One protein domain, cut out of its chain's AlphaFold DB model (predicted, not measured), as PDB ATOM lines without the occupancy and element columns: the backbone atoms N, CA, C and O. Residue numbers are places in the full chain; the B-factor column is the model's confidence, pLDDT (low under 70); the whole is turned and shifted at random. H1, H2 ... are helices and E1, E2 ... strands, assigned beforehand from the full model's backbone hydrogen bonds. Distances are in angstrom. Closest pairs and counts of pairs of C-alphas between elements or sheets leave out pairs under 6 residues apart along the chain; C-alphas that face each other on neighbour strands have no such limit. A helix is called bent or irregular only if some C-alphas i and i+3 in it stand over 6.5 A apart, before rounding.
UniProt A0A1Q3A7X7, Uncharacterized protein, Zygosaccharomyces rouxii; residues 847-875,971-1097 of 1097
ATOM      1  N   LEU A 847      21.956   2.716  14.989       84.81
ATOM      2  CA  LEU A 847      22.147   3.924  15.802       84.81
ATOM      3  C   LEU A 847      21.708   5.215  15.090       84.81
ATOM      4  O   LEU A 847      21.576   6.258  15.739       84.81
ATOM      5  N   PHE A 848      21.477   5.155  13.775       88.06
ATOM      6  CA  PHE A 848      21.304   6.331  12.925       88.06
ATOM      7  C   PHE A 848      19.972   6.347  12.172       88.06
ATOM      8  O   PHE A 848      19.563   5.353  11.578       88.06
ATOM      9  N   ASP A 849      19.337   7.513  12.134       86.81
ATOM     10  CA  ASP A 849      18.342   7.854  11.123       86.81
ATOM     11  C   ASP A 849      19.102   8.491   9.953       86.81
ATOM     12  O   ASP A 849      19.667   9.580  10.091       86.81
ATOM     13  N   PHE A 850      19.195   7.778   8.828       88.19
ATOM     14  CA  PHE A 850      20.034   8.169   7.684       88.19
ATOM     15  C   PHE A 850      19.278   8.320   6.357       88.19
ATOM     16  O   PHE A 850      19.814   8.927   5.428       88.19
ATOM     17  N   GLU A 851      18.049   7.806   6.259       87.81
ATOM     18  CA  GLU A 851      17.231   7.836   5.045       87.81
ATOM     19  C   GLU A 851      15.819   8.376   5.301       87.81
ATOM     20  O   GLU A 851      15.190   8.077   6.314       87.81
ATOM     21  N   PHE A 852      15.309   9.162   4.352       86.75
ATOM     22  CA  PHE A 852      13.935   9.651   4.333       86.75
ATOM     23  C   PHE A 852      13.334   9.467   2.935       86.75
ATOM     24  O   PHE A 852      13.822  10.044   1.960       86.75
ATOM     25  N   LEU A 853      12.276   8.660   2.830       88.62
ATOM     26  CA  LEU A 853      11.535   8.440   1.586       88.62
ATOM     27  C   LEU A 853      10.607   9.637   1.320       88.62
ATOM     28  O   LEU A 853       9.568   9.772   1.960       88.62
ATOM     29  N   GLU A 854      10.965  10.499   0.368       85.75
ATOM     30  CA  GLU A 854      10.139  11.655  -0.009       85.75
ATOM     31  C   GLU A 854       8.960  11.274  -0.908       85.75
ATOM     32  O   GLU A 854       7.875  11.844  -0.794       85.75
ATOM     33  N   LYS A 855       9.193  10.364  -1.864       82.56
ATOM     34  CA  LYS A 855       8.226   9.974  -2.898       82.56
ATOM     35  C   LYS A 855       8.425   8.523  -3.314       82.56
ATOM     36  O   LYS A 855       9.560   8.071  -3.448       82.56
ATOM     37  N   ARG A 856       7.316   7.841  -3.594       82.69
ATOM     38  CA  ARG A 856       7.255   6.507  -4.197       82.69
ATOM     39  C   ARG A 856       6.330   6.564  -5.408       82.69
ATOM     40  O   ARG A 856       5.113   6.615  -5.246       82.69
ATOM     41  N   ASP A 857       6.920   6.536  -6.593       79.69
ATOM     42  CA  ASP A 857       6.229   6.242  -7.844       79.69
ATOM     43  C   ASP A 857       6.286   4.724  -8.110       79.69
ATOM     44  O   ASP A 857       7.027   3.993  -7.454       79.69
ATOM     45  N   GLN A 858       5.518   4.214  -9.078       75.31
ATOM     46  CA  GLN A 858       5.363   2.760  -9.306       75.31
ATOM     47  C   GLN A 858       6.656   2.004  -9.686       75.31
ATOM     48  O   GLN A 858       6.653   0.776  -9.715       75.31
ATOM     49  N   GLN A 859       7.729   2.720 -10.030       80.81
ATOM     50  CA  GLN A 859       9.013   2.161 -10.478       80.81
ATOM     51  C   GLN A 859      10.234   2.905  -9.908       80.81
ATOM     52  O   GLN A 859      11.364   2.518 -10.209       80.81
ATOM     53  N   ILE A 860      10.023   3.994  -9.152       86.12
ATOM     54  CA  ILE A 860      11.077   4.909  -8.690       86.12
ATOM     55  C   ILE A 860      10.751   5.400  -7.275       86.12
ATOM     56  O   ILE A 860       9.683   5.959  -7.030       86.12
ATOM     57  N   GLU A 861      11.696   5.247  -6.356       89.38
ATOM     58  CA  GLU A 861      11.629   5.757  -4.987       89.38
ATOM     59  C   GLU A 861      12.687   6.846  -4.782       89.38
ATOM     60  O   GLU A 861      13.872   6.622  -5.033       89.38
ATOM     61  N   LYS A 862      12.280   8.036  -4.321       91.06
ATOM     62  CA  LYS A 862      13.207   9.126  -3.986       91.06
ATOM     63  C   LYS A 862      13.537   9.102  -2.496       91.06
ATOM     64  O   LYS A 862      12.684   9.427  -1.667       91.06
ATOM     65  N   TYR A 863      14.802   8.851  -2.188       91.19
ATOM     66  CA  TYR A 863      15.379   8.963  -0.857       91.19
ATOM     67  C   TYR A 863      16.212  10.242  -0.736       91.19
ATOM     68  O   TYR A 863      17.162  10.465  -1.489       91.19
ATOM     69  N   THR A 864      15.897  11.064   0.258       91.94
ATOM     70  CA  THR A 864      16.823  12.085   0.753       91.94
ATOM     71  C   THR A 864      17.635  11.464   1.882       91.94
ATOM     72  O   THR A 864      17.081  10.902   2.829       91.94
ATOM     73  N   LEU A 865      18.957  11.504   1.739       91.06
ATOM     74  CA  LEU A 865      19.906  10.860   2.640       91.06
ATOM     75  C   LEU A 865      20.566  11.918   3.529       91.06
ATOM     76  O   LEU A 865      21.040  12.951   3.053       91.06
ATOM     77  N   LYS A 866      20.566  11.669   4.840       88.19
ATOM     78  CA  LYS A 866      21.151  12.550   5.855       88.19
ATOM     79  C   LYS A 866      21.413  11.754   7.130       88.19
ATOM     80  O   LYS A 866      20.506  11.572   7.935       88.19
ATOM     81  N   LEU A 867      22.657  11.332   7.336       88.31
ATOM     82  CA  LEU A 867      23.087  10.647   8.555       88.31
ATOM     83  C   LEU A 867      22.860  11.538   9.795       88.31
ATOM     84  O   LEU A 867      23.390  12.646   9.897       88.31
ATOM     85  N   SER A 868      22.060  11.047  10.739       86.00
ATOM     86  CA  SER A 868      21.751  11.690  12.020       86.00
ATOM     87  C   SER A 868      21.482  10.639  13.103       86.00
ATOM     88  O   SER A 868      21.214   9.486  12.788       86.00
ATOM     89  N   TRP A 869      21.613  10.990  14.383       84.06
ATOM     90  CA  TRP A 869      21.505  10.025  15.486       84.06
ATOM     91  C   TRP A 869      20.062   9.832  15.958       84.06
ATOM     92  O   TRP A 869      19.339  10.815  16.137       84.06
ATOM     93  N   LYS A 870      19.674   8.583  16.249       83.81
ATOM     94  CA  LYS A 870      18.340   8.265  16.782       83.81
ATOM     95  C   LYS A 870      18.132   8.888  18.156       83.81
ATOM     96  O   LYS A 870      18.876   8.613  19.096       83.81
ATOM     97  N   SER A 871      17.066   9.674  18.298       69.25
ATOM     98  CA  SER A 871      16.797  10.489  19.496       69.25
ATOM     99  C   SER A 871      16.503   9.693  20.777       69.25
ATOM    100  O   SER A 871      16.493  10.267  21.860       69.25
ATOM    101  N   ASN A 872      16.269   8.382  20.669       63.41
ATOM    102  CA  ASN A 872      15.846   7.520  21.780       63.41
ATOM    103  C   ASN A 872      17.010   6.942  22.609       63.41
ATOM    104  O   ASN A 872      16.775   6.182  23.547       63.41
ATOM    105  N   LEU A 873      18.260   7.238  22.245       65.25
ATOM    106  CA  LEU A 873      19.450   6.634  22.842       65.25
ATOM    107  C   LEU A 873      20.272   7.697  23.591       65.25
ATOM    108  O   LEU A 873      20.612   8.738  23.032       65.25
ATOM    109  N   ASN A 874      20.650   7.414  24.845       62.41
ATOM    110  CA  ASN A 874      21.458   8.301  25.703       62.41
ATOM    111  C   ASN A 874      22.947   8.326  25.284       62.41
ATOM    112  O   ASN A 874      23.838   7.981  26.057       62.41
ATOM    113  N   LEU A 875      23.218   8.711  24.035       62.59
ATOM    114  CA  LEU A 875      24.541   8.643  23.401       62.59
ATOM    115  C   LEU A 875      25.374   9.918  23.591       62.59
ATOM    116  O   LEU A 875      26.549   9.933  23.237       62.59
ATOM    117  N   GLY A 971      30.442  12.117   9.629       82.19
ATOM    118  CA  GLY A 971      30.486  12.846   8.361       82.19
ATOM    119  C   GLY A 971      31.868  13.314   7.907       82.19
ATOM    120  O   GLY A 971      31.957  14.094   6.961       82.19
ATOM    121  N   HIS A 972      32.952  12.802   8.504       83.88
ATOM    122  CA  HIS A 972      34.327  13.033   8.029       83.88
ATOM    123  C   HIS A 972      34.465  12.775   6.513       83.88
ATOM    124  O   HIS A 972      35.115  13.533   5.792       83.88
ATOM    125  N   ASN A 973      33.769  11.744   6.025       87.25
ATOM    126  CA  ASN A 973      33.788  11.280   4.642       87.25
ATOM    127  C   ASN A 973      32.742  11.942   3.723       87.25
ATOM    128  O   ASN A 973      32.685  11.598   2.544       87.25
ATOM    129  N   TYR A 974      31.945  12.913   4.198       90.44
ATOM    130  CA  TYR A 974      30.917  13.563   3.367       90.44
ATOM    131  C   TYR A 974      31.482  14.231   2.106       90.44
ATOM    132  O   TYR A 974      30.787  14.352   1.102       90.44
ATOM    133  N   HIS A 975      32.743  14.661   2.145       89.00
ATOM    134  CA  HIS A 975      33.424  15.307   1.026       89.00
ATOM    135  C   HIS A 975      33.690  14.368  -0.169       89.00
ATOM    136  O   HIS A 975      34.072  14.845  -1.234       89.00
ATOM    137  N   ILE A 976      33.524  13.046  -0.011       90.31
ATOM    138  CA  ILE A 976      33.841  12.068  -1.061       90.31
ATOM    139  C   ILE A 976      32.750  12.050  -2.142       90.31
ATOM    140  O   ILE A 976      33.086  12.015  -3.326       90.31
ATOM    141  N   LEU A 977      31.464  12.092  -1.759       91.06
ATOM    142  CA  LEU A 977      30.324  12.046  -2.689       91.06
ATOM    143  C   LEU A 977      29.314  13.208  -2.531       91.06
ATOM    144  O   LEU A 977      28.224  13.135  -3.100       91.06
ATOM    145  N   SER A 978      29.650  14.303  -1.830       88.81
ATOM    146  CA  SER A 978      28.731  15.437  -1.570       88.81
ATOM    147  C   SER A 978      28.058  16.045  -2.803       88.81
ATOM    148  O   SER A 978      26.963  16.604  -2.683       88.81
ATOM    149  N   ASP A 979      28.716  15.962  -3.958       88.56
ATOM    150  CA  ASP A 979      28.334  16.631  -5.208       88.56
ATOM    151  C   ASP A 979      27.697  15.661  -6.224       88.56
ATOM    152  O   ASP A 979      27.432  16.027  -7.373       88.56
ATOM    153  N   TYR A 980      27.453  14.415  -5.799       89.81
ATOM    154  CA  TYR A 980      26.879  13.354  -6.620       89.81
ATOM    155  C   TYR A 980      25.432  13.047  -6.211       89.81
ATOM    156  O   TYR A 980      25.084  12.965  -5.031       89.81
ATOM    157  N   VAL A 981      24.597  12.814  -7.219       90.69
ATOM    158  CA  VAL A 981      23.282  12.179  -7.114       90.69
ATOM    159  C   VAL A 981      23.445  10.710  -7.490       90.69
ATOM    160  O   VAL A 981      24.085  10.398  -8.496       90.69
ATOM    161  N   VAL A 982      22.873   9.795  -6.706       92.75
ATOM    162  CA  VAL A 982      23.006   8.352  -6.966       92.75
ATOM    163  C   VAL A 982      21.694   7.766  -7.471       92.75
ATOM    164  O   VAL A 982      20.637   7.977  -6.881       92.75
ATOM    165  N   LEU A 983      21.765   7.010  -8.562       91.25
ATOM    166  CA  LEU A 983      20.666   6.242  -9.134       91.25
ATOM    167  C   LEU A 983      20.945   4.761  -8.855       91.25
ATOM    168  O   LEU A 983      21.766   4.141  -9.527       91.25
ATOM    169  N   ILE A 984      20.307   4.211  -7.824       90.94
ATOM    170  CA  ILE A 984      20.416   2.800  -7.441       90.94
ATOM    171  C   ILE A 984      19.515   2.005  -8.389       90.94
ATOM    172  O   ILE A 984      18.292   2.099  -8.312       90.94
ATOM    173  N   PHE A 985      20.103   1.238  -9.300       88.19
ATOM    174  CA  PHE A 985      19.362   0.426 -10.257       88.19
ATOM    175  C   PHE A 985      19.288  -1.028  -9.782       88.19
ATOM    176  O   PHE A 985      20.303  -1.726  -9.760       88.19
ATOM    177  N   GLY A 986      18.083  -1.478  -9.426       84.88
ATOM    178  CA  GLY A 986      17.829  -2.798  -8.841       84.88
ATOM    179  C   GLY A 986      17.615  -2.768  -7.323       84.88
ATOM    180  O   GLY A 986      17.748  -1.730  -6.672       84.88
ATOM    181  N   HIS A 987      17.265  -3.928  -6.772       83.94
ATOM    182  CA  HIS A 987      17.052  -4.176  -5.345       83.94
ATOM    183  C   HIS A 987      17.802  -5.446  -4.941       83.94
ATOM    184  O   HIS A 987      17.810  -6.415  -5.699       83.94
ATOM    185  N   SER A 988      18.372  -5.461  -3.741       84.25
ATOM    186  CA  SER A 988      19.003  -6.628  -3.126       84.25
ATOM    187  C   SER A 988      18.785  -6.622  -1.608       84.25
ATOM    188  O   SER A 988      18.350  -5.633  -1.016       84.25
ATOM    189  N   GLY A 989      19.163  -7.708  -0.926       80.88
ATOM    190  CA  GLY A 989      19.177  -7.750   0.545       80.88
ATOM    191  C   GLY A 989      20.131  -6.740   1.211       80.88
ATOM    192  O   GLY A 989      20.167  -6.660   2.432       80.88
ATOM    193  N   LEU A 990      20.911  -5.973   0.434       86.19
ATOM    194  CA  LEU A 990      21.854  -4.965   0.925       86.19
ATOM    195  C   LEU A 990      21.365  -3.519   0.716       86.19
ATOM    196  O   LEU A 990      22.116  -2.593   1.013       86.19
ATOM    197  N   ASP A 991      20.125  -3.295   0.260       87.62
ATOM    198  CA  ASP A 991      19.557  -1.960  -0.015       87.62
ATOM    199  C   ASP A 991      19.738  -0.964   1.143       87.62
ATOM    200  O   ASP A 991      20.056   0.207   0.926       87.62
ATOM    201  N   GLN A 992      19.530  -1.411   2.385       88.69
ATOM    202  CA  GLN A 992      19.692  -0.586   3.590       88.69
ATOM    203  C   GLN A 992      21.171  -0.262   3.873       88.69
ATOM    204  O   GLN A 992      21.504   0.883   4.173       88.69
ATOM    205  N   PHE A 993      22.066  -1.242   3.716       90.62
ATOM    206  CA  PHE A 993      23.514  -1.050   3.842       90.62
ATOM    207  C   PHE A 993      24.032  -0.068   2.781       90.62
ATOM    208  O   PHE A 993      24.730   0.882   3.118       90.62
ATOM    209  N   ILE A 994      23.633  -0.223   1.514       92.19
ATOM    210  CA  ILE A 994      24.040   0.674   0.420       92.19
ATOM    211  C   ILE A 994      23.607   2.115   0.727       92.19
ATOM    212  O   ILE A 994      24.437   3.022   0.683       92.19
ATOM    213  N   ARG A 995      22.339   2.336   1.106       92.50
ATOM    214  CA  ARG A 995      21.828   3.674   1.457       92.50
ATOM    215  C   ARG A 995      22.537   4.275   2.679       92.50
ATOM    216  O   ARG A 995      22.865   5.461   2.646       92.50
ATOM    217  N   PHE A 996      22.872   3.472   3.693       93.31
ATOM    218  CA  PHE A 996      23.688   3.909   4.835       93.31
ATOM    219  C   PHE A 996      25.099   4.350   4.415       93.31
ATOM    220  O   PHE A 996      25.527   5.454   4.753       93.31
ATOM    221  N   ILE A 997      25.814   3.533   3.633       94.38
ATOM    222  CA  ILE A 997      27.166   3.859   3.156       94.38
ATOM    223  C   ILE A 997      27.152   5.144   2.310       94.38
ATOM    224  O   ILE A 997      28.002   6.012   2.503       94.38
ATOM    225  N   LEU A 998      26.170   5.314   1.417       93.94
ATOM    226  CA  LEU A 998      26.033   6.528   0.603       93.94
ATOM    227  C   LEU A 998      25.750   7.778   1.457       93.94
ATOM    228  O   LEU A 998      26.333   8.832   1.193       93.94
ATOM    229  N   ALA A 999      24.932   7.663   2.511       93.25
ATOM    230  CA  ALA A 999      24.702   8.749   3.468       93.25
ATOM    231  C   ALA A 999      25.990   9.128   4.229       93.25
ATOM    232  O   ALA A 999      26.302  10.310   4.364       93.25
ATOM    233  N   CYS A1000      26.782   8.141   4.662       93.12
ATOM    234  CA  CYS A1000      28.089   8.351   5.302       93.12
ATOM    235  C   CYS A1000      29.133   8.993   4.364       93.12
ATOM    236  O   CYS A1000      29.982   9.761   4.822       93.12
ATOM    237  N   LEU A1001      29.041   8.739   3.055       92.94
ATOM    238  CA  LEU A1001      29.855   9.376   2.008       92.94
ATOM    239  C   LEU A1001      29.320  10.754   1.556       92.94
ATOM    240  O   LEU A1001      29.922  11.387   0.690       92.94
ATOM    241  N   GLY A1002      28.225  11.246   2.148       90.62
ATOM    242  CA  GLY A1002      27.704  12.606   1.950       90.62
ATOM    243  C   GLY A1002      26.727  12.791   0.789       90.62
ATOM    244  O   GLY A1002      26.353  13.931   0.496       90.62
ATOM    245  N   VAL A1003      26.288  11.705   0.143       93.00
ATOM    246  CA  VAL A1003      25.232  11.759  -0.879       93.00
ATOM    247  C   VAL A1003      23.966  12.339  -0.252       93.00
ATOM    248  O   VAL A1003      23.506  11.850   0.774       93.00
ATOM    249  N   LYS A1004      23.391  13.373  -0.877       90.88
ATOM    250  CA  LYS A1004      22.185  14.058  -0.369       90.88
ATOM    251  C   LYS A1004      20.884  13.472  -0.923       90.88
ATOM    252  O   LYS A1004      19.853  13.510  -0.259       90.88
ATOM    253  N   MET A1005      20.924  12.958  -2.152       90.44
ATOM    254  CA  MET A1005      19.772  12.404  -2.868       90.44
ATOM    255  C   MET A1005      20.164  11.092  -3.544       90.44
ATOM    256  O   MET A1005      21.099  11.057  -4.348       90.44
ATOM    257  N   ALA A1006      19.407  10.043  -3.245       92.81
ATOM    258  CA  ALA A1006      19.460   8.766  -3.935       92.81
ATOM    259  C   ALA A1006      18.075   8.441  -4.511       92.81
ATOM    260  O   ALA A1006      17.053   8.651  -3.861       92.81
ATOM    261  N   PHE A1007      18.032   7.917  -5.728       90.88
ATOM    262  CA  PHE A1007      16.806   7.431  -6.352       90.88
ATOM    263  C   PHE A1007      16.962   5.940  -6.599       90.88
ATOM    264  O   PHE A1007      17.906   5.540  -7.278       90.88
ATOM    265  N   GLN A1008      16.066   5.123  -6.056       90.69
ATOM    266  CA  GLN A1008      16.074   3.689  -6.306       90.69
ATOM    267  C   GLN A1008      15.059   3.345  -7.391       90.69
ATOM    268  O   GLN A1008      13.894   3.722  -7.309       90.69
ATOM    269  N   ILE A1009      15.528   2.680  -8.443       88.50
ATOM    270  CA  ILE A1009      14.765   2.353  -9.645       88.50
ATOM    271  C   ILE A1009      14.615   0.837  -9.691       88.50
ATOM    272  O   ILE A1009      15.612   0.108  -9.724       88.50
ATOM    273  N   SER A1010      13.371   0.358  -9.714       81.88
ATOM    274  CA  SER A1010      13.049  -1.071  -9.679       81.88
ATOM    275  C   SER A1010      13.376  -1.749 -11.016       81.88
ATOM    276  O   SER A1010      12.510  -1.971 -11.865       81.88
ATOM    277  N   GLY A1011      14.654  -2.064 -11.213       73.62
ATOM    278  CA  GLY A1011      15.179  -2.852 -12.325       73.62
ATOM    279  C   GLY A1011      15.343  -4.331 -11.974       73.62
ATOM    280  O   GLY A1011      15.446  -4.703 -10.805       73.62
ATOM    281  N   LYS A1012      15.418  -5.182 -13.002       73.50
ATOM    282  CA  LYS A1012      15.899  -6.566 -12.879       73.50
ATOM    283  C   LYS A1012      16.906  -6.866 -13.979       73.50
ATOM    284  O   LYS A1012      16.649  -6.588 -15.151       73.50
ATOM    285  N   ILE A1013      18.030  -7.453 -13.585       71.25
ATOM    286  CA  ILE A1013      19.102  -7.891 -14.477       71.25
ATOM    287  C   ILE A1013      18.940  -9.400 -14.650       71.25
ATOM    288  O   ILE A1013      19.221 -10.168 -13.735       71.25
ATOM    289  N   GLY A1014      18.419  -9.829 -15.799       63.22
ATOM    290  CA  GLY A1014      18.315 -11.254 -16.118       63.22
ATOM    291  C   GLY A1014      19.665 -11.839 -16.541       63.22
ATOM    292  O   GLY A1014      20.467 -11.136 -17.157       63.22
ATOM    293  N   SER A1015      19.868 -13.141 -16.315       60.88
ATOM    294  CA  SER A1015      21.105 -13.920 -16.562       60.88
ATOM    295  C   SER A1015      21.609 -13.974 -18.020       60.88
ATOM    296  O   SER A1015      22.505 -14.745 -18.338       60.88
ATOM    297  N   SER A1016      21.020 -13.180 -18.914       55.94
ATOM    298  CA  SER A1016      21.370 -13.007 -20.330       55.94
ATOM    299  C   SER A1016      21.524 -11.505 -20.649       55.94
ATOM    300  O   SER A1016      20.964 -11.011 -21.632       55.94
ATOM    301  N   ALA A1017      22.156 -10.758 -19.731       60.72
ATOM    302  CA  ALA A1017      22.341  -9.297 -19.736       60.72
ATOM    303  C   ALA A1017      21.074  -8.482 -20.088       60.72
ATOM    304  O   ALA A1017      21.131  -7.389 -20.656       60.72
ATOM    305  N   THR A1018      19.894  -9.033 -19.790       62.06
ATOM    306  CA  THR A1018      18.608  -8.453 -20.192       62.06
ATOM    307  C   THR A1018      18.135  -7.509 -19.094       62.06
ATOM    308  O   THR A1018      17.737  -7.953 -18.017       62.06
ATOM    309  N   ILE A1019      18.216  -6.208 -19.371       71.38
ATOM    310  CA  ILE A1019      17.986  -5.133 -18.401       71.38
ATOM    311  C   ILE A1019      16.513  -4.706 -18.463       71.38
ATOM    312  O   ILE A1019      16.107  -3.937 -19.335       71.38
ATOM    313  N   GLN A1020      15.691  -5.202 -17.537       75.38
ATOM    314  CA  GLN A1020      14.309  -4.733 -17.405       75.38
ATOM    315  C   GLN A1020      14.299  -3.291 -16.881       75.38
ATOM    316  O   GLN A1020      15.034  -2.969 -15.953       75.38
ATOM    317  N   ASN A1021      13.446  -2.441 -17.457       74.12
ATOM    318  CA  ASN A1021      13.324  -1.011 -17.140       74.12
ATOM    319  C   ASN A1021      14.549  -0.132 -17.500       74.12
ATOM    320  O   ASN A1021      14.644   0.995 -17.017       74.12
ATOM    321  N   LEU A1022      15.420  -0.568 -18.429       78.50
ATOM    322  CA  LEU A1022      16.488   0.268 -19.016       78.50
ATOM    323  C   LEU A1022      15.953   1.627 -19.515       78.50
ATOM    324  O   LEU A1022      16.476   2.673 -19.150       78.50
ATOM    325  N   ASN A1023      14.848   1.615 -20.269       79.00
ATOM    326  CA  ASN A1023      14.213   2.828 -20.799       79.00
ATOM    327  C   ASN A1023      13.660   3.752 -19.699       79.00
ATOM    328  O   ASN A1023      13.432   4.931 -19.948       79.00
ATOM    329  N   VAL A1024      13.398   3.231 -18.497       81.94
ATOM    330  CA  VAL A1024      12.959   4.034 -17.345       81.94
ATOM    331  C   VAL A1024      14.175   4.715 -16.726       81.94
ATOM    332  O   VAL A1024      14.141   5.922 -16.511       81.94
ATOM    333  N   LEU A1025      15.271   3.968 -16.540       82.69
ATOM    334  CA  LEU A1025      16.561   4.496 -16.097       82.69
ATOM    335  C   LEU A1025      17.060   5.613 -17.027       82.69
ATOM    336  O   LEU A1025      17.319   6.711 -16.549       82.69
ATOM    337  N   THR A1026      17.145   5.386 -18.342       79.38
ATOM    338  CA  THR A1026      17.688   6.387 -19.281       79.38
ATOM    339  C   THR A1026      16.827   7.649 -19.349       79.38
ATOM    340  O   THR A1026      17.355   8.755 -19.227       79.38
ATOM    341  N   ASN A1027      15.498   7.519 -19.448       81.31
ATOM    342  CA  ASN A1027      14.593   8.673 -19.413       81.31
ATOM    343  C   ASN A1027      14.650   9.424 -18.073       81.31
ATOM    344  O   ASN A1027      14.618  10.654 -18.066       81.31
ATOM    345  N   PHE A1028      14.768   8.717 -16.944       82.56
ATOM    346  CA  PHE A1028      14.864   9.356 -15.634       82.56
ATOM    347  C   PHE A1028      16.198  10.087 -15.442       82.56
ATOM    348  O   PHE A1028      16.187  11.262 -15.080       82.56
ATOM    349  N   THR A1029      17.333   9.465 -15.777       81.06
ATOM    350  CA  THR A1029      18.654  10.121 -15.780       81.06
ATOM    351  C   THR A1029      18.638  11.379 -16.649       81.06
ATOM    352  O   THR A1029      19.085  12.438 -16.209       81.06
ATOM    353  N   ASN A1030      18.037  11.311 -17.841       78.88
ATOM    354  CA  ASN A1030      17.897  12.456 -18.743       78.88
ATOM    355  C   ASN A1030      17.029  13.590 -18.167       78.88
ATOM    356  O   ASN A1030      17.250  14.752 -18.510       78.88
ATOM    357  N   ASN A1031      16.068  13.291 -17.288       80.69
ATOM    358  CA  ASN A1031      15.300  14.305 -16.561       80.69
ATOM    359  C   ASN A1031      16.112  14.899 -15.398       80.69
ATOM    360  O   ASN A1031      16.192  16.123 -15.281       80.69
ATOM    361  N   VAL A1032      16.803  14.068 -14.608       79.94
ATOM    362  CA  VAL A1032      17.684  14.524 -13.515       79.94
ATOM    363  C   VAL A1032      18.802  15.438 -14.040       79.94
ATOM    364  O   VAL A1032      19.056  16.480 -13.442       79.94
ATOM    365  N   LEU A1033      19.403  15.127 -15.196       76.81
ATOM    366  CA  LEU A1033      20.394  15.983 -15.870       76.81
ATOM    367  C   LEU A1033      19.825  17.347 -16.306       76.81
ATOM    368  O   LEU A1033      20.533  18.354 -16.282       76.81
ATOM    369  N   ARG A1034      18.544  17.405 -16.701       74.31
ATOM    370  CA  ARG A1034      17.868  18.659 -17.093       74.31
ATOM    371  C   ARG A1034      17.553  19.540 -15.887       74.31
ATOM    372  O   ARG A1034      17.696  20.761 -15.985       74.31
ATOM    373  N   GLU A1035      17.132  18.932 -14.778       76.56
ATOM    374  CA  GLU A1035      16.834  19.624 -13.521       76.56
ATOM    375  C   GLU A1035      18.110  20.073 -12.793       76.56
ATOM    376  O   GLU A1035      18.182  21.203 -12.311       76.56
ATOM    377  N   GLN A1036      19.142  19.225 -12.749       69.81
ATOM    378  CA  GLN A1036      20.362  19.436 -11.965       69.81
ATOM    379  C   GLN A1036      21.611  19.554 -12.846       69.81
ATOM    380  O   GLN A1036      22.535  18.747 -12.772       69.81
ATOM    381  N   LYS A1037      21.662  20.624 -13.646       62.38
ATOM    382  CA  LYS A1037      22.687  20.892 -14.679       62.38
ATOM    383  C   LYS A1037      24.158  20.841 -14.225       62.38
ATOM    384  O   LYS A1037      25.036  20.745 -15.078       62.38
ATOM    385  N   ASN A1038      24.426  20.918 -12.918       67.44
ATOM    386  CA  ASN A1038      25.775  20.914 -12.340       67.44
ATOM    387  C   ASN A1038      26.075  19.671 -11.476       67.44
ATOM    388  O   ASN A1038      27.211  19.520 -11.035       67.44
ATOM    389  N   SER A1039      25.090  18.808 -11.201       71.44
ATOM    390  CA  SER A1039      25.287  17.624 -10.354       71.44
ATOM    391  C   SER A1039      25.982  16.508 -11.132       71.44
ATOM    392  O   SER A1039      25.671  16.265 -12.300       71.44
ATOM    393  N   LYS A1040      26.892  15.785 -10.474       87.56
ATOM    394  CA  LYS A1040      27.416  14.522 -11.007       87.56
ATOM    395  C   LYS A1040      26.432  13.386 -10.714       87.56
ATOM    396  O   LYS A1040      25.694  13.454  -9.734       87.56
ATOM    397  N   ILE A1041      26.405  12.349 -11.545       88.44
ATOM    398  CA  ILE A1041      25.482  11.214 -11.420       88.44
ATOM    399  C   ILE A1041      26.266   9.904 -11.360       88.44
ATOM    400  O   ILE A1041      27.111   9.638 -12.210       88.44
ATOM    401  N   ILE A1042      25.951   9.062 -10.375       91.00
ATOM    402  CA  ILE A1042      26.440   7.680 -10.297       91.00
ATOM    403  C   ILE A1042      25.247   6.751 -10.483       91.00
ATOM    404  O   ILE A1042      24.331   6.748  -9.663       91.00
ATOM    405  N   ILE A1043      25.264   5.946 -11.538       90.00
ATOM    406  CA  ILE A1043      24.348   4.820 -11.714       90.00
ATOM    407  C   ILE A1043      24.981   3.627 -10.997       90.00
ATOM    408  O   ILE A1043      25.941   3.036 -11.486       90.00
ATOM    409  N   TYR A1044      24.472   3.307  -9.810       91.06
ATOM    410  CA  TYR A1044      24.943   2.184  -9.007       91.06
ATOM    411  C   TYR A1044      24.135   0.928  -9.352       91.06
ATOM    412  O   TYR A1044      22.930   0.862  -9.102       91.06
ATOM    413  N   ILE A1045      24.803  -0.073  -9.920       87.81
ATOM    414  CA  ILE A1045      24.221  -1.361 -10.296       87.81
ATOM    415  C   ILE A1045      24.073  -2.223  -9.034       87.81
ATOM    416  O   ILE A1045      25.032  -2.817  -8.536       87.81
ATOM    417  N   ASN A1046      22.844  -2.301  -8.525       85.38
ATOM    418  CA  ASN A1046      22.459  -3.071  -7.346       85.38
ATOM    419  C   ASN A1046      21.887  -4.432  -7.763       85.38
ATOM    420  O   ASN A1046      20.678  -4.664  -7.729       85.38
ATOM    421  N   GLY A1047      22.773  -5.303  -8.241       70.81
ATOM    422  CA  GLY A1047      22.431  -6.662  -8.646       70.81
ATOM    423  C   GLY A1047      22.634  -7.695  -7.534       70.81
ATOM    424  O   GLY A1047      23.480  -7.522  -6.655       70.81
ATOM    425  N   ASP A1048      21.882  -8.794  -7.600       65.00
ATOM    426  CA  ASP A1048      22.062  -9.944  -6.710       65.00
ATOM    427  C   ASP A1048      23.469 -10.554  -6.837       65.00
ATOM    428  O   ASP A1048      24.059 -10.585  -7.919       65.00
ATOM    429  N   ASN A1049      23.985 -11.125  -5.740       58.69
ATOM    430  CA  ASN A1049      25.357 -11.659  -5.633       58.69
ATOM    431  C   ASN A1049      25.678 -12.866  -6.558       58.69
ATOM    432  O   ASN A1049      26.727 -13.483  -6.398       58.69
ATOM    433  N   GLY A1050      24.781 -13.244  -7.477       57.25
ATOM    434  CA  GLY A1050      24.959 -14.328  -8.453       57.25
ATOM    435  C   GLY A1050      25.272 -13.869  -9.884       57.25
ATOM    436  O   GLY A1050      25.367 -14.712 -10.774       57.25
ATOM    437  N   LEU A1051      25.395 -12.562 -10.136       64.50
ATOM    438  CA  LEU A1051      25.800 -12.021 -11.440       64.50
ATOM    439  C   LEU A1051      27.329 -12.098 -11.587       64.50
ATOM    440  O   LEU A1051      28.053 -11.716 -10.670       64.50
ATOM    441  N   SER A1052      27.830 -12.567 -12.734       68.31
ATOM    442  CA  SER A1052      29.274 -12.583 -13.008       68.31
ATOM    443  C   SER A1052      29.807 -11.176 -13.292       68.31
ATOM    444  O   SER A1052      29.096 -10.329 -13.834       68.31
ATOM    445  N   ASN A1053      31.089 -10.939 -12.990       70.62
ATOM    446  CA  ASN A1053      31.760  -9.671 -13.301       70.62
ATOM    447  C   ASN A1053      31.701  -9.347 -14.807       70.62
ATOM    448  O   ASN A1053      31.483  -8.200 -15.178       70.62
ATOM    449  N   GLU A1054      31.806 -10.364 -15.667       72.81
ATOM    450  CA  GLU A1054      31.653 -10.243 -17.125       72.81
ATOM    451  C   GLU A1054      30.289  -9.652 -17.517       72.81
ATOM    452  O   GLU A1054      30.213  -8.749 -18.346       72.81
ATOM    453  N   LEU A1055      29.208 -10.126 -16.888       72.50
ATOM    454  CA  LEU A1055      27.847  -9.665 -17.160       72.50
ATOM    455  C   LEU A1055      27.557  -8.311 -16.492       72.50
ATOM    456  O   LEU A1055      26.753  -7.542 -17.016       72.50
ATOM    457  N   LEU A1056      28.226  -7.979 -15.382       73.31
ATOM    458  CA  LEU A1056      28.189  -6.631 -14.807       73.31
ATOM    459  C   LEU A1056      28.851  -5.604 -15.736       73.31
ATOM    460  O   LEU A1056      28.245  -4.563 -15.977       73.31
ATOM    461  N   GLU A1057      30.015  -5.906 -16.317       76.19
ATOM    462  CA  GLU A1057      30.639  -5.030 -17.321       76.19
ATOM    463  C   GLU A1057      29.832  -4.999 -18.634       76.19
ATOM    464  O   GLU A1057      29.680  -3.931 -19.219       76.19
ATOM    465  N   GLU A1058      29.200  -6.099 -19.065       78.25
ATOM    466  CA  GLU A1058      28.281  -6.057 -20.218       78.25
ATOM    467  C   GLU A1058      27.063  -5.150 -19.949       78.25
ATOM    468  O   GLU A1058      26.641  -4.380 -20.815       78.25
ATOM    469  N   VAL A1059      26.495  -5.194 -18.739       76.81
ATOM    470  CA  VAL A1059      25.415  -4.288 -18.317       76.81
ATOM    471  C   VAL A1059      25.910  -2.841 -18.230       76.81
ATOM    472  O   VAL A1059      25.188  -1.936 -18.651       76.81
ATOM    473  N   ARG A1060      27.136  -2.616 -17.748       79.81
ATOM    474  CA  ARG A1060      27.793  -1.303 -17.682       79.81
ATOM    475  C   ARG A1060      27.953  -0.693 -19.075       79.81
ATOM    476  O   ARG A1060      27.471   0.413 -19.297       79.81
ATOM    477  N   GLU A1061      28.520  -1.441 -20.022       79.81
ATOM    478  CA  GLU A1061      28.693  -1.032 -21.422       79.81
ATOM    479  C   GLU A1061      27.354  -0.821 -22.144       79.81
ATOM    480  O   GLU A1061      27.211   0.132 -22.908       79.81
ATOM    481  N   ARG A1062      26.326  -1.638 -21.868       79.25
ATOM    482  CA  ARG A1062      24.965  -1.420 -22.401       79.25
ATOM    483  C   ARG A1062      24.352  -0.113 -21.886       79.25
ATOM    484  O   ARG A1062      23.825   0.660 -22.681       79.25
ATOM    485  N   ILE A1063      24.438   0.157 -20.580       77.88
ATOM    486  CA  ILE A1063      23.945   1.408 -19.977       77.88
ATOM    487  C   ILE A1063      24.734   2.610 -20.521       77.88
ATOM    488  O   ILE A1063      24.136   3.619 -20.887       77.88
ATOM    489  N   TRP A1064      26.060   2.496 -20.621       78.25
ATOM    490  CA  TRP A1064      26.938   3.528 -21.178       78.25
ATOM    491  C   TRP A1064      26.623   3.821 -22.651       78.25
ATOM    492  O   TRP A1064      26.486   4.981 -23.046       78.25
ATOM    493  N   GLY A1065      26.421   2.767 -23.445       76.00
ATOM    494  CA  GLY A1065      26.080   2.836 -24.862       76.00
ATOM    495  C   GLY A1065      24.801   3.623 -25.144       76.00
ATOM    496  O   GLY A1065      24.777   4.385 -26.106       76.00
ATOM    497  N   GLU A1066      23.767   3.524 -24.304       74.88
ATOM    498  CA  GLU A1066      22.549   4.341 -24.445       74.88
ATOM    499  C   GLU A1066      22.836   5.848 -24.297       74.88
ATOM    500  O   GLU A1066      22.371   6.653 -25.107       74.88
ATOM    501  N   PHE A1067      23.643   6.254 -23.309       70.00
ATOM    502  CA  PHE A1067      23.978   7.672 -23.097       70.00
ATOM    503  C   PHE A1067      24.924   8.223 -24.176       70.00
ATOM    504  O   PHE A1067      24.735   9.348 -24.649       70.00
ATOM    505  N   VAL A1068      25.893   7.419 -24.631       68.38
ATOM    506  CA  VAL A1068      26.817   7.791 -25.715       68.38
ATOM    507  C   VAL A1068      26.090   7.875 -27.063       68.38
ATOM    508  O   VAL A1068      26.190   8.895 -27.747       68.38
ATOM    509  N   ASN A1069      25.305   6.858 -27.437       58.62
ATOM    510  CA  ASN A1069      24.560   6.840 -28.704       58.62
ATOM    511  C   ASN A1069      23.408   7.859 -28.729       58.62
ATOM    512  O   ASN A1069      23.044   8.345 -29.798       58.62
ATOM    513  N   GLY A1070      22.883   8.251 -27.562       55.16
ATOM    514  CA  GLY A1070      21.962   9.381 -27.407       55.16
ATOM    515  C   GLY A1070      22.580  10.762 -27.679       55.16
ATOM    516  O   GLY A1070      21.884  11.772 -27.571       55.16
ATOM    517  N   GLY A1071      23.874  10.833 -28.017       53.53
ATOM    518  CA  GLY A1071      24.579  12.073 -28.345       53.53
ATOM    519  C   GLY A1071      24.921  12.940 -27.130       53.53
ATOM    520  O   GLY A1071      25.225  14.121 -27.298       53.53
ATOM    521  N   GLN A1072      24.866  12.390 -25.911       54.72
ATOM    522  CA  GLN A1072      25.139  13.115 -24.669       54.72
ATOM    523  C   GLN A1072      26.398  12.591 -23.978       54.72
ATOM    524  O   GLN A1072      26.348  11.927 -22.945       54.72
ATOM    525  N   THR A1073      27.562  12.972 -24.506       51.59
ATOM    526  CA  THR A1073      28.859  12.789 -23.837       51.59
ATOM    527  C   THR A1073      29.031  13.787 -22.680       51.59
ATOM    528  O   THR A1073      29.928  14.631 -22.697       51.59
ATOM    529  N   SER A1074      28.149  13.738 -21.679       57.28
ATOM    530  CA  SER A1074      28.323  14.489 -20.433       57.28
ATOM    531  C   SER A1074      29.334  13.757 -19.536       57.28
ATOM    532  O   SER A1074      29.015  12.662 -19.071       57.28
ATOM    533  N   PRO A1075      30.509  14.337 -19.216       60.66
ATOM    534  CA  PRO A1075      31.577  13.666 -18.452       60.66
ATOM    535  C   PRO A1075      31.263  13.492 -16.951       60.66
ATOM    536  O   PRO A1075      32.152  13.228 -16.149       60.66
ATOM    537  N   ASN A1076      29.997  13.673 -16.571       75.50
ATOM    538  CA  ASN A1076      29.501  13.707 -15.199       75.50
ATOM    539  C   ASN A1076      28.695  12.451 -14.822       75.50
ATOM    540  O   ASN A1076      28.176  12.400 -13.709       75.50
ATOM    541  N   ILE A1077      28.540  11.481 -15.732       82.81
ATOM    542  CA  ILE A1077      27.885  10.193 -15.465       82.81
ATOM    543  C   ILE A1077      28.969   9.139 -15.217       82.81
ATOM    544  O   ILE A1077      29.914   9.031 -15.996       82.81
ATOM    545  N   HIS A1078      28.792   8.328 -14.179       86.31
ATOM    546  CA  HIS A1078      29.570   7.114 -13.925       86.31
ATOM    547  C   HIS A1078      28.612   5.931 -13.737       86.31
ATOM    548  O   HIS A1078      27.511   6.113 -13.214       86.31
ATOM    549  N   VAL A1079      29.008   4.727 -14.152       86.25
ATOM    550  CA  VAL A1079      28.203   3.500 -14.013       86.25
ATOM    551  C   VAL A1079      29.048   2.478 -13.266       86.25
ATOM    552  O   VAL A1079      30.088   2.068 -13.771       86.25
ATOM    553  N   GLU A1080      28.644   2.110 -12.053       88.94
ATOM    554  CA  GLU A1080      29.514   1.441 -11.076       88.94
ATOM    555  C   GLU A1080      28.794   0.351 -10.273       88.94
ATOM    556  O   GLU A1080      27.567   0.289 -10.237       88.94
ATOM    557  N   SER A1081      29.564  -0.512  -9.605       87.62
ATOM    558  CA  SER A1081      29.067  -1.708  -8.910       87.62
ATOM    559  C   SER A1081      29.481  -1.779  -7.428       87.62
ATOM    560  O   SER A1081      30.139  -0.888  -6.881       87.62
ATOM    561  N   LYS A1082      29.112  -2.880  -6.762       87.31
ATOM    562  CA  LYS A1082      29.453  -3.188  -5.361       87.31
ATOM    563  C   LYS A1082      30.955  -3.089  -5.062       87.31
ATOM    564  O   LYS A1082      31.326  -2.522  -4.035       87.31
ATOM    565  N   GLU A1083      31.821  -3.593  -5.945       87.62
ATOM    566  CA  GLU A1083      33.275  -3.538  -5.718       87.62
ATOM    567  C   GLU A1083      33.817  -2.112  -5.858       87.62
ATOM    568  O   GLU A1083      34.690  -1.723  -5.086       87.62
ATOM    569  N   TRP A1084      33.254  -1.279  -6.743       91.00
ATOM    570  CA  TRP A1084      33.598   0.145  -6.774       91.00
ATOM    571  C   TRP A1084      33.292   0.821  -5.431       91.00
ATOM    572  O   TRP A1084      34.121   1.588  -4.942       91.00
ATOM    573  N   LEU A1085      32.156   0.513  -4.794       92.00
ATOM    574  CA  LEU A1085      31.795   1.098  -3.496       92.00
ATOM    575  C   LEU A1085      32.751   0.641  -2.378       92.00
ATOM    576  O   LEU A1085      33.208   1.464  -1.585       92.00
ATOM    577  N   ILE A1086      33.126  -0.645  -2.364       92.25
ATOM    578  CA  ILE A1086      34.136  -1.201  -1.443       92.25
ATOM    579  C   ILE A1086      35.498  -0.526  -1.663       92.25
ATOM    580  O   ILE A1086      36.120  -0.053  -0.711       92.25
ATOM    581  N   GLN A1087      35.946  -0.407  -2.914       92.06
ATOM    582  CA  GLN A1087      37.194   0.273  -3.254       92.06
ATOM    583  C   GLN A1087      37.149   1.769  -2.913       92.06
ATOM    584  O   GLN A1087      38.173   2.312  -2.502       92.06
ATOM    585  N   THR A1088      35.994   2.434  -3.010       93.31
ATOM    586  CA  THR A1088      35.821   3.831  -2.577       93.31
ATOM    587  C   THR A1088      36.046   3.986  -1.073       93.31
ATOM    588  O   THR A1088      36.754   4.906  -0.663       93.31
ATOM    589  N   LEU A1089      35.544   3.054  -0.255       93.69
ATOM    590  CA  LEU A1089      35.780   3.033   1.193       93.69
ATOM    591  C   LEU A1089      37.241   2.731   1.548       93.69
ATOM    592  O   LEU A1089      37.849   3.467   2.319       93.69
ATOM    593  N   ILE A1090      37.835   1.690   0.952       92.88
ATOM    594  CA  ILE A1090      39.235   1.306   1.213       92.88
ATOM    595  C   ILE A1090      40.201   2.437   0.824       92.88
ATOM    596  O   ILE A1090      41.192   2.679   1.522       92.88
ATOM    597  N   ASN A1091      39.915   3.148  -0.274       90.56
ATOM    598  CA  ASN A1091      40.770   4.213  -0.790       90.56
ATOM    599  C   ASN A1091      40.457   5.616  -0.255       90.56
ATOM    600  O   ASN A1091      41.315   6.487  -0.420       90.56
ATOM    601  N   GLY A1092      39.304   5.854   0.375       88.25
ATOM    602  CA  GLY A1092      38.881   7.194   0.799       88.25
ATOM    603  C   GLY A1092      38.682   8.172  -0.369       88.25
ATOM    604  O   GLY A1092      38.849   9.374  -0.199       88.25
ATOM    605  N   ASN A1093      38.401   7.670  -1.577       88.94
ATOM    606  CA  ASN A1093      38.170   8.485  -2.771       88.94
ATOM    607  C   ASN A1093      37.244   7.774  -3.770       88.94
ATOM    608  O   ASN A1093      37.163   6.549  -3.794       88.94
ATOM    609  N   SER A1094      36.555   8.529  -4.626       86.38
ATOM    610  CA  SER A1094      35.643   7.965  -5.635       86.38
ATOM    611  C   SER A1094      36.357   7.241  -6.784       86.38
ATOM    612  O   SER A1094      35.759   6.391  -7.435       86.38
ATOM    613  N   GLY A1095      37.632   7.560  -7.039       84.19
ATOM    614  CA  GLY A1095      38.393   7.041  -8.181       84.19
ATOM    615  C   GLY A1095      38.046   7.682  -9.534       84.19
ATOM    616  O   GLY A1095      38.485   7.170 -10.555       84.19
ATOM    617  N   PHE A1096      37.278   8.780  -9.553       82.19
ATOM    618  CA  PHE A1096      36.841   9.485 -10.774       82.19
ATOM    619  C   PHE A1096      37.656  10.760 -11.101       82.19
ATOM    620  O   PHE A1096      37.150  11.638 -11.802       82.19
ATOM    621  N   ASN A1097      38.860  10.903 -10.537       61.50
ATOM    622  CA  ASN A1097      39.714  12.098 -10.645       61.50
ATOM    623  C   ASN A1097      40.986  11.801 -11.446       61.50
ATOM    624  O   ASN A1097      41.553  10.712 -11.207       61.50
TER     625      ASN A1097
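AT A GLANCE: This is residues 847 to 875 and 971 to 1097 of the 1097 residues of an uncharacterized protein of Zygosaccharomyces rouxii (UniProt A0A1Q3A7X7). A strongly twisted sheet of six strands runs through the model with helices on both faces: it curls round H2, with the long hairpin E1 and E2 at one edge, while H3 and H4 cover the other face. The small hairpin E5 and E6 continues from E4, and H5 follows E8. The printed part has 156 residues with five named helices and eight named strands, in the order E1 E2 H1 E3 H2 E4 E5 E6 H3 E7 H4 E8 H5. The large sheet runs E1, E2, E4, E3, E7, E8 and is mixed; the class is mixed, helices and strands. The whole is compact, with a radius of gyration of the C-alphas of 15.5 A, and spans 53 by 35 by 35 A.

IN THESE COORDINATES: Find C-alpha 848 at (21.304, 6.331, 12.925), where E1, residues 848 to 856, begins its 22.1 A. E2 is 860 to 869, 26.8 A, and bends by 52 degrees at residue 866. Then look for E4 at 1005 to 1009, E3 at 980 to 985, E7 at 1040 to 1045 and E8 at 1077 to 1080. E5 is 1012 to 1014 and E6 1018 to 1020. H1 is 972 to 975, H2 991 to 1000, H3 1022 to 1035, 20.1 A, and H4 1053 to 1069, 23.7 A. H5, 1082 to 1091, ends at C-alpha 1091, (40.770, 4.213, -0.790).

HOW THE PARTS SIT: Start at the sheet's antiparallel pairs: N 852 and O 864 of E1 and E2 are 2.9 A apart, N 863 and O 1006 of E2 and E4 2.8 A. Its parallel pairs show N 984 and O 1007 of E3 and E4, N 983 and O 1042 of E3 and E7, and N 1043 and O 1078 of E7 and E8, each at 2.8 A. E3, H2, E4 and E7, H4, E8 are strand-helix-strand units, parallel neighbours joined through a helix, with right-handed crossovers. Three layers, helices on both faces of the sheet, have H3 and H4 on one face and H2 on the other. H2 comes closest to E2 at the C-alphas of Leu 865 and Ala 999, 5.3 A. H3 runs along E3 at a height over the sheet of 9.5 A, and H4 along E8 at 9.1 A. H3 and H4 only just touch, with 3 pairs of C-alphas within 8 A, the closest those of Thr 1026 and Glu 1066, 7.4 A. H1, irregular with C-alphas 972 and 975 7.4 A apart, only just touches H2, with 3 such pairs, the closest C-alphas those of Tyr 974 and Cys 1000, 6.2 A. H5 is near H2 and only just not on the sheet, with 4 pairs of C-alphas within 10 A. E5 and E6 are antiparallel, N 1020 and O 1012 being 2.9 A apart. Every O i to N i+4 pair is within hydrogen-bond range in H2, H3 and H5, and 12 of 13 in H4; H1 is too short for one.

THE WHOLE: The C-alphas farthest apart, of Asn 874 and Asn 1069, are 54.5 A apart. Residues 876 to 970 are cut out, and C-alphas 875 and 971 are 16.7 A apart across the cut. Of the links printed whole, none is long. Confidence is under 70 at 27 residues, among them 871 to 875 and 1068 to 1075; the mean pLDDT of the printed part is 80.8.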